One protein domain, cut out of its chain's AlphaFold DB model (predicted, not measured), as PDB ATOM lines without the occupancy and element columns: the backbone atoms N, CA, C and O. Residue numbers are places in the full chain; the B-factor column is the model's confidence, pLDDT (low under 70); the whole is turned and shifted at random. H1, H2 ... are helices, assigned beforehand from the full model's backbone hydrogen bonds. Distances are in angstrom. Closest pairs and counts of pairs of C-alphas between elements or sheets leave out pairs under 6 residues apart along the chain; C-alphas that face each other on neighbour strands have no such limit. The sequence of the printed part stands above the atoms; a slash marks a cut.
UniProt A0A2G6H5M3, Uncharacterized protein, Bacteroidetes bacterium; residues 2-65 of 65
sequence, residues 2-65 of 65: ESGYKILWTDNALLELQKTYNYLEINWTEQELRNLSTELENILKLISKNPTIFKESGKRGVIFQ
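This is residues 2 to 65 of the 65 residues of an uncharacterized protein of Bacteroidetes bacterium (UniProt A0A2G6H5M3). Two long helices, H1 and H2, make a narrow helical hairpin, a loose V closed at the tight turn between them and open at the other end, with a tail that sticks out as residues 55 to 65. The first residues pass by the far end of H2 before the chain reaches H1. The printed part has 64 residues, with two named helices in the order H1, H2 and no named strand; the class is all helix. It is loose, with a radius of gyration of the C-alphas of 14.9 A, and spans 42 by 36 by 20 A, only just flat.

Start at H2, residues 30 to 49, the longest helix by residues. Look next at H1, residues 11 to 27, which touches H2; the two form a hairpin. Their closest C-alphas are those of Leu 24 and Leu 33, 6.5 A apart. H1 touches with residues 21 to 25 alone, and H2 with residues 32 to 33 alone. Their lines stand at a shallow tilt of 27 degrees, and they run opposite ways. In H1 and H2 every O i to N i+4 pair is within hydrogen-bond range.

Find C-alpha 30 at (-18.175, 89.669, 16.273); from there H2 runs 29.2 A to C-alpha 49 at (9.457, 84.494, 8.230). Then find C-alpha 11 at (-8.077, 86.205, -6.422), where H1 begins; it runs 24.5 A to C-alpha 27.

The two C-alphas farthest apart are those of Glu 2 and Gln 65, 42.2 A. The printed part has no cut, and the link from H1 to H2 is tight. Residues 50 to 65 hold no named element. The mean pLDDT of the printed part is 90.3; look for values under 70 at residue 2 and residues 59 to 65.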
ATOM      1  N   GLU A   2      13.637  92.770  10.429       54.56
ATOM      2  CA  GLU A   2      13.644  91.432   9.823       54.56
ATOM      3  C   GLU A   2      12.719  91.452   8.606       54.56
ATOM      4  O   GLU A   2      11.498  91.498   8.747       54.56
ATOM      5  N   SER A   3      13.305  91.499   7.411       72.75
ATOM      6  CA  SER A   3      12.584  91.421   6.141       72.75
ATOM      7  C   SER A   3      12.132  89.980   5.892       72.75
ATOM      8  O   SER A   3      12.933  89.147   5.473       72.75
ATOM      9  N   GLY A   4      10.863  89.683   6.178       86.12
ATOM     10  CA  GLY A   4      10.219  88.440   5.747       86.12
ATOM     11  C   GLY A   4       9.861  88.456   4.257       86.12
ATOM     12  O   GLY A   4       9.942  89.488   3.587       86.12
ATOM     13  N   TYR A   5       9.435  87.310   3.741       94.06
ATOM     14  CA  TYR A   5       8.870  87.172   2.405       94.06
ATOM     15  C   TYR A   5       7.557  87.949   2.276       94.06
ATOM     16  O   TYR A   5       6.731  87.984   3.191       94.06
ATOM     17  N   LYS A   6       7.339  88.546   1.100       94.44
ATOM     18  CA  LYS A   6       6.067  89.188   0.764       94.44
ATOM     19  C   LYS A   6       4.999  88.119   0.536       94.44
ATOM     20  O   LYS A   6       5.167  87.254  -0.319       94.44
ATOM     21  N   ILE A   7       3.884  88.228   1.254       94.75
ATOM     22  CA  ILE A   7       2.699  87.406   1.006       94.75
ATOM     23  C   ILE A   7       1.952  87.963  -0.206       94.75
ATOM     24  O   ILE A   7       1.682  89.163  -0.285       94.75
ATOM     25  N   LEU A   8       1.621  87.081  -1.144       96.50
ATOM     26  CA  LEU A   8       0.763  87.368  -2.285       96.50
ATOM     27  C   LEU A   8      -0.451  86.449  -2.209       96.50
ATOM     28  O   LEU A   8      -0.311  85.251  -1.970       96.50
ATOM     29  N   TRP A   9      -1.627  87.025  -2.416       97.19
ATOM     30  CA  TRP A   9      -2.891  86.304  -2.437       97.19
ATOM     31  C   TRP A   9      -3.362  86.143  -3.875       97.19
ATOM     32  O   TRP A   9      -3.223  87.062  -4.679       97.19
ATOM     33  N   THR A  10      -3.921  84.979  -4.195       98.19
ATOM     34  CA  THR A  10      -4.657  84.793  -5.447       98.19
ATOM     35  C   THR A  10      -6.064  85.366  -5.303       98.19
ATOM     36  O   THR A  10      -6.609  85.409  -4.198       98.19
ATOM     37  N   ASP A  11      -6.688  85.730  -6.422       98.12
ATOM     38  CA  ASP A  11      -8.077  86.205  -6.422       98.12
ATOM     39  C   ASP A  11      -9.033  85.167  -5.816       98.12
ATOM     40  O   ASP A  11      -9.939  85.520  -5.063       98.12
ATOM     41  N   ASN A  12      -8.791  83.873  -6.071       98.19
ATOM     42  CA  ASN A  12      -9.587  82.799  -5.479       98.19
ATOM     43  C   ASN A  12      -9.463  82.768  -3.950       98.19
ATOM     44  O   ASN A  12     -10.470  82.634  -3.266       98.19
ATOM     45  N   ALA A  13      -8.254  82.934  -3.407       97.81
ATOM     46  CA  ALA A  13      -8.048  82.924  -1.962       97.81
ATOM     47  C   ALA A  13      -8.693  84.146  -1.278       97.81
ATOM     48  O   ALA A  13      -9.257  84.017  -0.194       97.81
ATOM     49  N   LEU A  14      -8.676  85.319  -1.927       98.38
ATOM     50  CA  LEU A  14      -9.398  86.503  -1.442       98.38
ATOM     51  C   LEU A  14     -10.920  86.297  -1.478       98.38
ATOM     52  O   LEU A  14     -11.610  86.640  -0.518       98.38
ATOM     53  N   LEU A  15     -11.440  85.703  -2.555       98.56
ATOM     54  CA  LEU A  15     -12.860  85.375  -2.687       98.56
ATOM     55  C   LEU A  15     -13.314  84.354  -1.635       98.56
ATOM     56  O   LEU A  15     -14.395  84.490  -1.065       98.56
ATOM     57  N   GLU A  16     -12.511  83.323  -1.379       98.44
ATOM     58  CA  GLU A  16     -12.779  82.329  -0.337       98.44
ATOM     59  C   GLU A  16     -12.786  82.973   1.048       98.44
ATOM     60  O   GLU A  16     -13.740  82.766   1.797       98.44
ATOM     61  N   LEU A  17     -11.802  83.826   1.352       98.19
ATOM     62  CA  LEU A  17     -11.754  84.559   2.615       98.19
ATOM     63  C   LEU A  17     -13.001  85.432   2.810       98.19
ATOM     64  O   LEU A  17     -13.612  85.392   3.877       98.19
ATOM     65  N   GLN A  18     -13.423  86.164   1.776       98.44
ATOM     66  CA  GLN A  18     -14.650  86.962   1.817       98.44
ATOM     67  C   GLN A  18     -15.880  86.091   2.104       98.44
ATOM     68  O   GLN A  18     -16.685  86.426   2.969       98.44
ATOM     69  N   LYS A  19     -16.025  84.950   1.418       98.56
ATOM     70  CA  LYS A  19     -17.136  84.016   1.662       98.56
ATOM     71  C   LYS A  19     -17.124  83.479   3.095       98.56
ATOM     72  O   LYS A  19     -18.191  83.341   3.689       98.56
ATOM     73  N   THR A  20     -15.945  83.199   3.651       98.31
ATOM     74  CA  THR A  20     -15.797  82.775   5.047       98.31
ATOM     75  C   THR A  20     -16.259  83.862   6.015       98.31
ATOM     76  O   THR A  20     -17.051  83.555   6.903       98.31
ATOM     77  N   TYR A  21     -15.843  85.119   5.830       98.25
ATOM     78  CA  TYR A  21     -16.306  86.223   6.682       98.25
ATOM     79  C   TYR A  21     -17.809  86.464   6.551       98.25
ATOM     80  O   TYR A  21     -18.478  86.529   7.574       98.25
ATOM     81  N   ASN A  22     -18.364  86.454   5.336       98.44
ATOM     82  CA  ASN A  22     -19.812  86.578   5.136       98.44
ATOM     83  C   ASN A  22     -20.588  85.483   5.891       98.44
ATOM     84  O   ASN A  22     -21.642  85.737   6.467       98.44
ATOM     85  N   TYR A  23     -20.083  84.244   5.897       98.38
ATOM     86  CA  TYR A  23     -20.701  83.165   6.664       98.38
ATOM     87  C   TYR A  23     -20.607  83.414   8.175       98.38
ATOM     88  O   TYR A  23     -21.590  83.207   8.886       98.38
ATOM     89  N   LEU A  24     -19.455  83.866   8.676       98.25
ATOM     90  CA  LEU A  24     -19.287  84.173  10.096       98.25
ATOM     91  C   LEU A  24     -20.167  85.347  10.540       98.25
ATOM     92  O   LEU A  24     -20.836  85.222  11.555       98.25
ATOM     93  N   GLU A  25     -20.244  86.424   9.760       98.00
ATOM     94  CA  GLU A  25     -21.097  87.592  10.034       98.00
ATOM     95  C   GLU A  25     -22.574  87.218  10.207       98.00
ATOM     96  O   GLU A  25     -23.267  87.769  11.059       98.00
ATOM     97  N   ILE A  26     -23.064  86.266   9.409       98.38
ATOM     98  CA  ILE A  26     -24.469  85.841   9.448       98.38
ATOM     99  C   ILE A  26     -24.742  84.871  10.607       98.38
ATOM    100  O   ILE A  26     -25.856  84.841  11.129       98.38
ATOM    101  N   ASN A  27     -23.764  84.040  10.982       98.44
ATOM    102  CA  ASN A  27     -24.004  82.865  11.830       98.44
ATOM    103  C   ASN A  27     -23.317  82.918  13.205       98.44
ATOM    104  O   ASN A  27     -23.619  82.084  14.056       98.44
ATOM    105  N   TRP A  28     -22.394  83.851  13.425       98.19
ATOM    106  CA  TRP A  28     -21.531  83.905  14.607       98.19
ATOM    107  C   TRP A  28     -21.439  85.324  15.165       98.19
ATOM    108  O   TRP A  28     -22.011  86.266  14.618       98.19
ATOM    109  N   THR A  29     -20.758  85.483  16.300       98.00
ATOM    110  CA  THR A  29     -20.593  86.796  16.919       98.00
ATOM    111  C   THR A  29     -19.363  87.505  16.367       98.00
ATOM    112  O   THR A  29     -18.403  86.894  15.898       98.00
ATOM    113  N   GLU A  30     -19.342  88.822  16.535       97.50
ATOM    114  CA  GLU A  30     -18.175  89.669  16.273       97.50
ATOM    115  C   GLU A  30     -16.879  89.169  16.940       97.50
ATOM    116  O   GLU A  30     -15.777  89.462  16.472       97.50
ATOM    117  N   GLN A  31     -16.974  88.419  18.046       97.94
ATOM    118  CA  GLN A  31     -15.794  87.841  18.681       97.94
ATOM    119  C   GLN A  31     -15.138  86.774  17.802       97.94
ATOM    120  O   GLN A  31     -13.910  86.746  17.712       97.94
ATOM    121  N   GLU A  32     -15.915  85.925  17.131       98.00
ATOM    122  CA  GLU A  32     -15.365  84.899  16.248       98.00
ATOM    123  C   GLU A  32     -14.714  85.497  15.000       98.00
ATOM    124  O   GLU A  32     -13.664  85.008  14.579       98.00
ATOM    125  N   LEU A  33     -15.255  86.594  14.461       98.25
ATOM    126  CA  LEU A  33     -14.630  87.320  13.351       98.25
ATOM    127  C   LEU A  33     -13.244  87.841  13.753       98.25
ATOM    128  O   LEU A  33     -12.260  87.608  13.050       98.25
ATOM    129  N   ARG A  34     -13.149  88.491  14.924       98.19
ATOM    130  CA  ARG A  34     -11.874  88.996  15.461       98.19
ATOM    131  C   ARG A  34     -10.875  87.880  15.739       98.19
ATOM    132  O   ARG A  34      -9.684  88.048  15.467       98.19
ATOM    133  N   ASN A  35     -11.347  86.752  16.265       98.25
ATOM    134  CA  ASN A  35     -10.501  85.588  16.511       98.25
ATOM    135  C   ASN A  35      -9.916  85.060  15.195       98.25
ATOM    136  O   ASN A  35      -8.709  84.846  15.118       98.25
ATOM    137  N   LEU A  36     -10.732  84.928  14.141       98.12
ATOM    138  CA  LEU A  36     -10.244  84.500  12.829       98.12
ATOM    139  C   LEU A  36      -9.214  85.482  12.256       98.12
ATOM    140  O   LEU A  36      -8.169  85.044  11.777       98.12
ATOM    141  N   SER A  37      -9.477  86.792  12.321       98.00
ATOM    142  CA  SER A  37      -8.529  87.818  11.858       98.00
ATOM    143  C   SER A  37      -7.183  87.703  12.575       98.00
ATOM    144  O   SER A  37      -6.137  87.668  11.931       98.00
ATOM    145  N   THR A  38      -7.221  87.573  13.903       98.50
ATOM    146  CA  THR A  38      -6.020  87.492  14.747       98.50
ATOM    147  C   THR A  38      -5.199  86.240  14.436       98.50
ATOM    148  O   THR A  38      -3.987  86.322  14.237       98.50
ATOM    149  N   GLU A  39      -5.845  85.076  14.347       98.50
ATOM    150  CA  GLU A  39      -5.154  83.826  14.020       98.50
ATOM    151  C   GLU A  39      -4.591  83.840  12.595       98.50
ATOM    152  O   GLU A  39      -3.458  83.410  12.373       98.50
ATOM    153  N   LEU A  40      -5.325  84.403  11.631       98.25
ATOM    154  CA  LEU A  40      -4.835  84.547  10.265       98.25
ATOM    155  C   LEU A  40      -3.567  85.413  10.219       98.25
ATOM    156  O   LEU A  40      -2.570  84.998   9.630       98.25
ATOM    157  N   GLU A  41      -3.561  86.573  10.877       97.81
ATOM    158  CA  GLU A  41      -2.380  87.444  10.959       97.81
ATOM    159  C   GLU A  41      -1.177  86.745  11.602       97.81
ATOM    160  O   GLU A  41      -0.053  86.849  11.097       97.81
ATOM    161  N   ASN A  42      -1.404  85.986  12.678       97.38
ATOM    162  CA  ASN A  42      -0.358  85.214  13.343       97.38
ATOM    163  C   ASN A  42       0.278  84.195  12.389       97.38
ATOM    164  O   ASN A  42       1.507  84.122  12.284       97.38
ATOM    165  N   ILE A  43      -0.541  83.455  11.640       97.38
ATOM    166  CA  ILE A  43      -0.064  82.471  10.663       97.38
ATOM    167  C   ILE A  43       0.673  83.152   9.505       97.38
ATOM    168  O   ILE A  43       1.771  82.719   9.152       97.38
ATOM    169  N   LEU A  44       0.142  84.248   8.955       96.69
ATOM    170  CA  LEU A  44       0.798  85.019   7.891       96.69
ATOM    171  C   LEU A  44       2.171  85.546   8.325       96.69
ATOM    172  O   LEU A  44       3.151  85.484   7.575       96.69
ATOM    173  N   LYS A  45       2.277  86.018   9.570       95.81
ATOM    174  CA  LYS A  45       3.545  86.454  10.159       95.81
ATOM    175  C   LYS A  45       4.532  85.297  10.309       95.81
ATOM    176  O   LYS A  45       5.717  85.484  10.043       95.81
ATOM    177  N   LEU A  46       4.071  84.108  10.692       95.62
ATOM    178  CA  LEU A  46       4.926  82.922  10.789       95.62
ATOM    179  C   LEU A  46       5.450  82.488   9.415       95.62
ATOM    180  O   LEU A  46       6.663  82.353   9.249       95.62
ATOM    181  N   ILE A  47       4.577  82.343   8.412       95.88
ATOM    182  CA  ILE A  47       4.988  81.882   7.074       95.88
ATOM    183  C   ILE A  47       5.805  82.926   6.312       95.88
ATOM    184  O   ILE A  47       6.679  82.557   5.533       95.88
ATOM    185  N   SER A  48       5.586  84.224   6.557       96.38
ATOM    186  CA  SER A  48       6.431  85.268   5.960       96.38
ATOM    187  C   SER A  48       7.871  85.193   6.470       96.38
ATOM    188  O   SER A  48       8.792  85.550   5.744       96.38
ATOM    189  N   LYS A  49       8.104  84.696   7.690       96.12
ATOM    190  CA  LYS A  49       9.457  84.494   8.230       96.12
ATOM    191  C   LYS A  49      10.041  83.123   7.898       96.12
ATOM    192  O   LYS A  49      11.245  83.016   7.696       96.12
ATOM    193  N   ASN A  50       9.208  82.086   7.859       94.75
ATOM    194  CA  ASN A  50       9.620  80.713   7.582       94.75
ATOM    195  C   ASN A  50       8.596  80.018   6.661       94.75
ATOM    196  O   ASN A  50       7.690  79.343   7.155       94.75
ATOM    197  N   PRO A  51       8.725  80.154   5.326       93.50
ATOM    198  CA  PRO A  51       7.752  79.609   4.375       93.50
ATOM    199  C   PRO A  51       7.595  78.084   4.426       93.50
ATOM    200  O   PRO A  51       6.564  77.560   4.023       93.50
ATOM    201  N   THR A  52       8.597  77.366   4.941       93.88
ATOM    202  CA  THR A  52       8.613  75.898   5.035       93.88
ATOM    203  C   THR A  52       8.204  75.381   6.419       93.88
ATOM    204  O   THR A  52       8.463  74.224   6.745       93.88
ATOM    205  N   ILE A  53       7.608  76.226   7.272       94.81
ATOM    206  CA  ILE A  53       7.210  75.851   8.641       94.81
ATOM    207  C   ILE A  53       6.112  74.777   8.675       94.81
ATOM    208  O   ILE A  53       6.071  73.959   9.593       94.81
ATOM    209  N   PHE A  54       5.234  74.759   7.672       93.00
ATOM    210  CA  PHE A  54       4.186  73.754   7.537       93.00
ATOM    211  C   PHE A  54       4.630  72.636   6.598       93.00
ATOM    212  O   PHE A  54       5.320  72.870   5.607       93.00
ATOM    213  N   LYS A  55       4.217  71.403   6.906       91.75
ATOM    214  CA  LYS A  55       4.501  70.246   6.055       91.75
ATOM    215  C   LYS A  55       3.793  70.401   4.716       91.75
ATOM    216  O   LYS A  55       2.609  70.734   4.674       91.75
ATOM    217  N   GLU A  56       4.500  70.077   3.640       88.44
ATOM    218  CA  GLU A  56       3.887  69.950   2.325       88.44
ATOM    219  C   GLU A  56       2.757  68.917   2.380       88.44
ATOM    220  O   GLU A  56       2.913  67.811   2.908       88.44
ATOM    221  N   SER A  57       1.601  69.270   1.824       86.69
ATOM    222  CA  SER A  57       0.557  68.278   1.604       86.69
ATOM    223  C   SER A  57       1.030  67.348   0.485       86.69
ATOM    224  O   SER A  57       1.396  67.805  -0.592       86.69
ATOM    225  N   GLY A  58       1.053  66.034   0.715       76.75
ATOM    226  CA  GLY A  58       1.581  65.045  -0.241       76.75
ATOM    227  C   GLY A  58       0.837  64.943  -1.586       76.75
ATOM    228  O   GLY A  58       1.082  64.011  -2.347       76.75
ATOM    229  N   LYS A  59      -0.077  65.872  -1.901       66.00
ATOM    230  CA  LYS A  59      -0.768  65.965  -3.189       66.00
ATOM    231  C   LYS A  59       0.084  66.767  -4.169       66.00
ATOM    232  O   LYS A  59      -0.099  67.967  -4.354       66.00
ATOM    233  N   ARG A  60       1.017  66.084  -4.828       54.91
ATOM    234  CA  ARG A  60       1.760  66.638  -5.962       54.91
ATOM    235  C   ARG A  60       0.837  66.637  -7.192       54.91
ATOM    236  O   ARG A  60       0.667  65.602  -7.819       54.91
ATOM    237  N   GLY A  61       0.223  67.783  -7.493       53.09
ATOM    238  CA  GLY A  61      -0.540  68.024  -8.724       53.09
ATOM    239  C   GLY A  61      -1.924  67.371  -8.772       53.09
ATOM    240  O   GLY A  61      -2.069  66.223  -9.180       53.09
ATOM    241  N   VAL A  62      -2.972  68.141  -8.472       53.53
ATOM    242  CA  VAL A  62      -4.253  67.909  -9.150       53.53
ATOM    243  C   VAL A  62      -4.063  68.478 -10.553       53.53
ATOM    244  O   VAL A  62      -4.167  69.683 -10.762       53.53
ATOM    245  N   ILE A  63      -3.655  67.628 -11.495       48.28
ATOM    246  CA  ILE A  63      -3.758  67.949 -12.917       48.28
ATOM    247  C   ILE A  63      -5.259  67.961 -13.189       48.28
ATOM    248  O   ILE A  63      -5.899  66.914 -13.102       48.28
ATOM    249  N   PHE A  64      -5.833  69.136 -13.438       47.81
ATOM    250  CA  PHE A  64      -7.156  69.214 -14.044       47.81
ATOM    251  C   PHE A  64      -7.025  68.586 -15.440       47.81
ATOM    252  O   PHE A  64      -6.379  69.169 -16.311       47.81
ATOM    253  N   GLN A  65      -7.509  67.349 -15.589       39.62
ATOM    254  CA  GLN A  65      -7.783  66.725 -16.886       39.62
ATOM    255  C   GLN A  65      -9.173  67.139 -17.353       39.62
ATOM    256  O   GLN A  65     -10.061  67.253 -16.477       39.62
TER     257      GLN A  65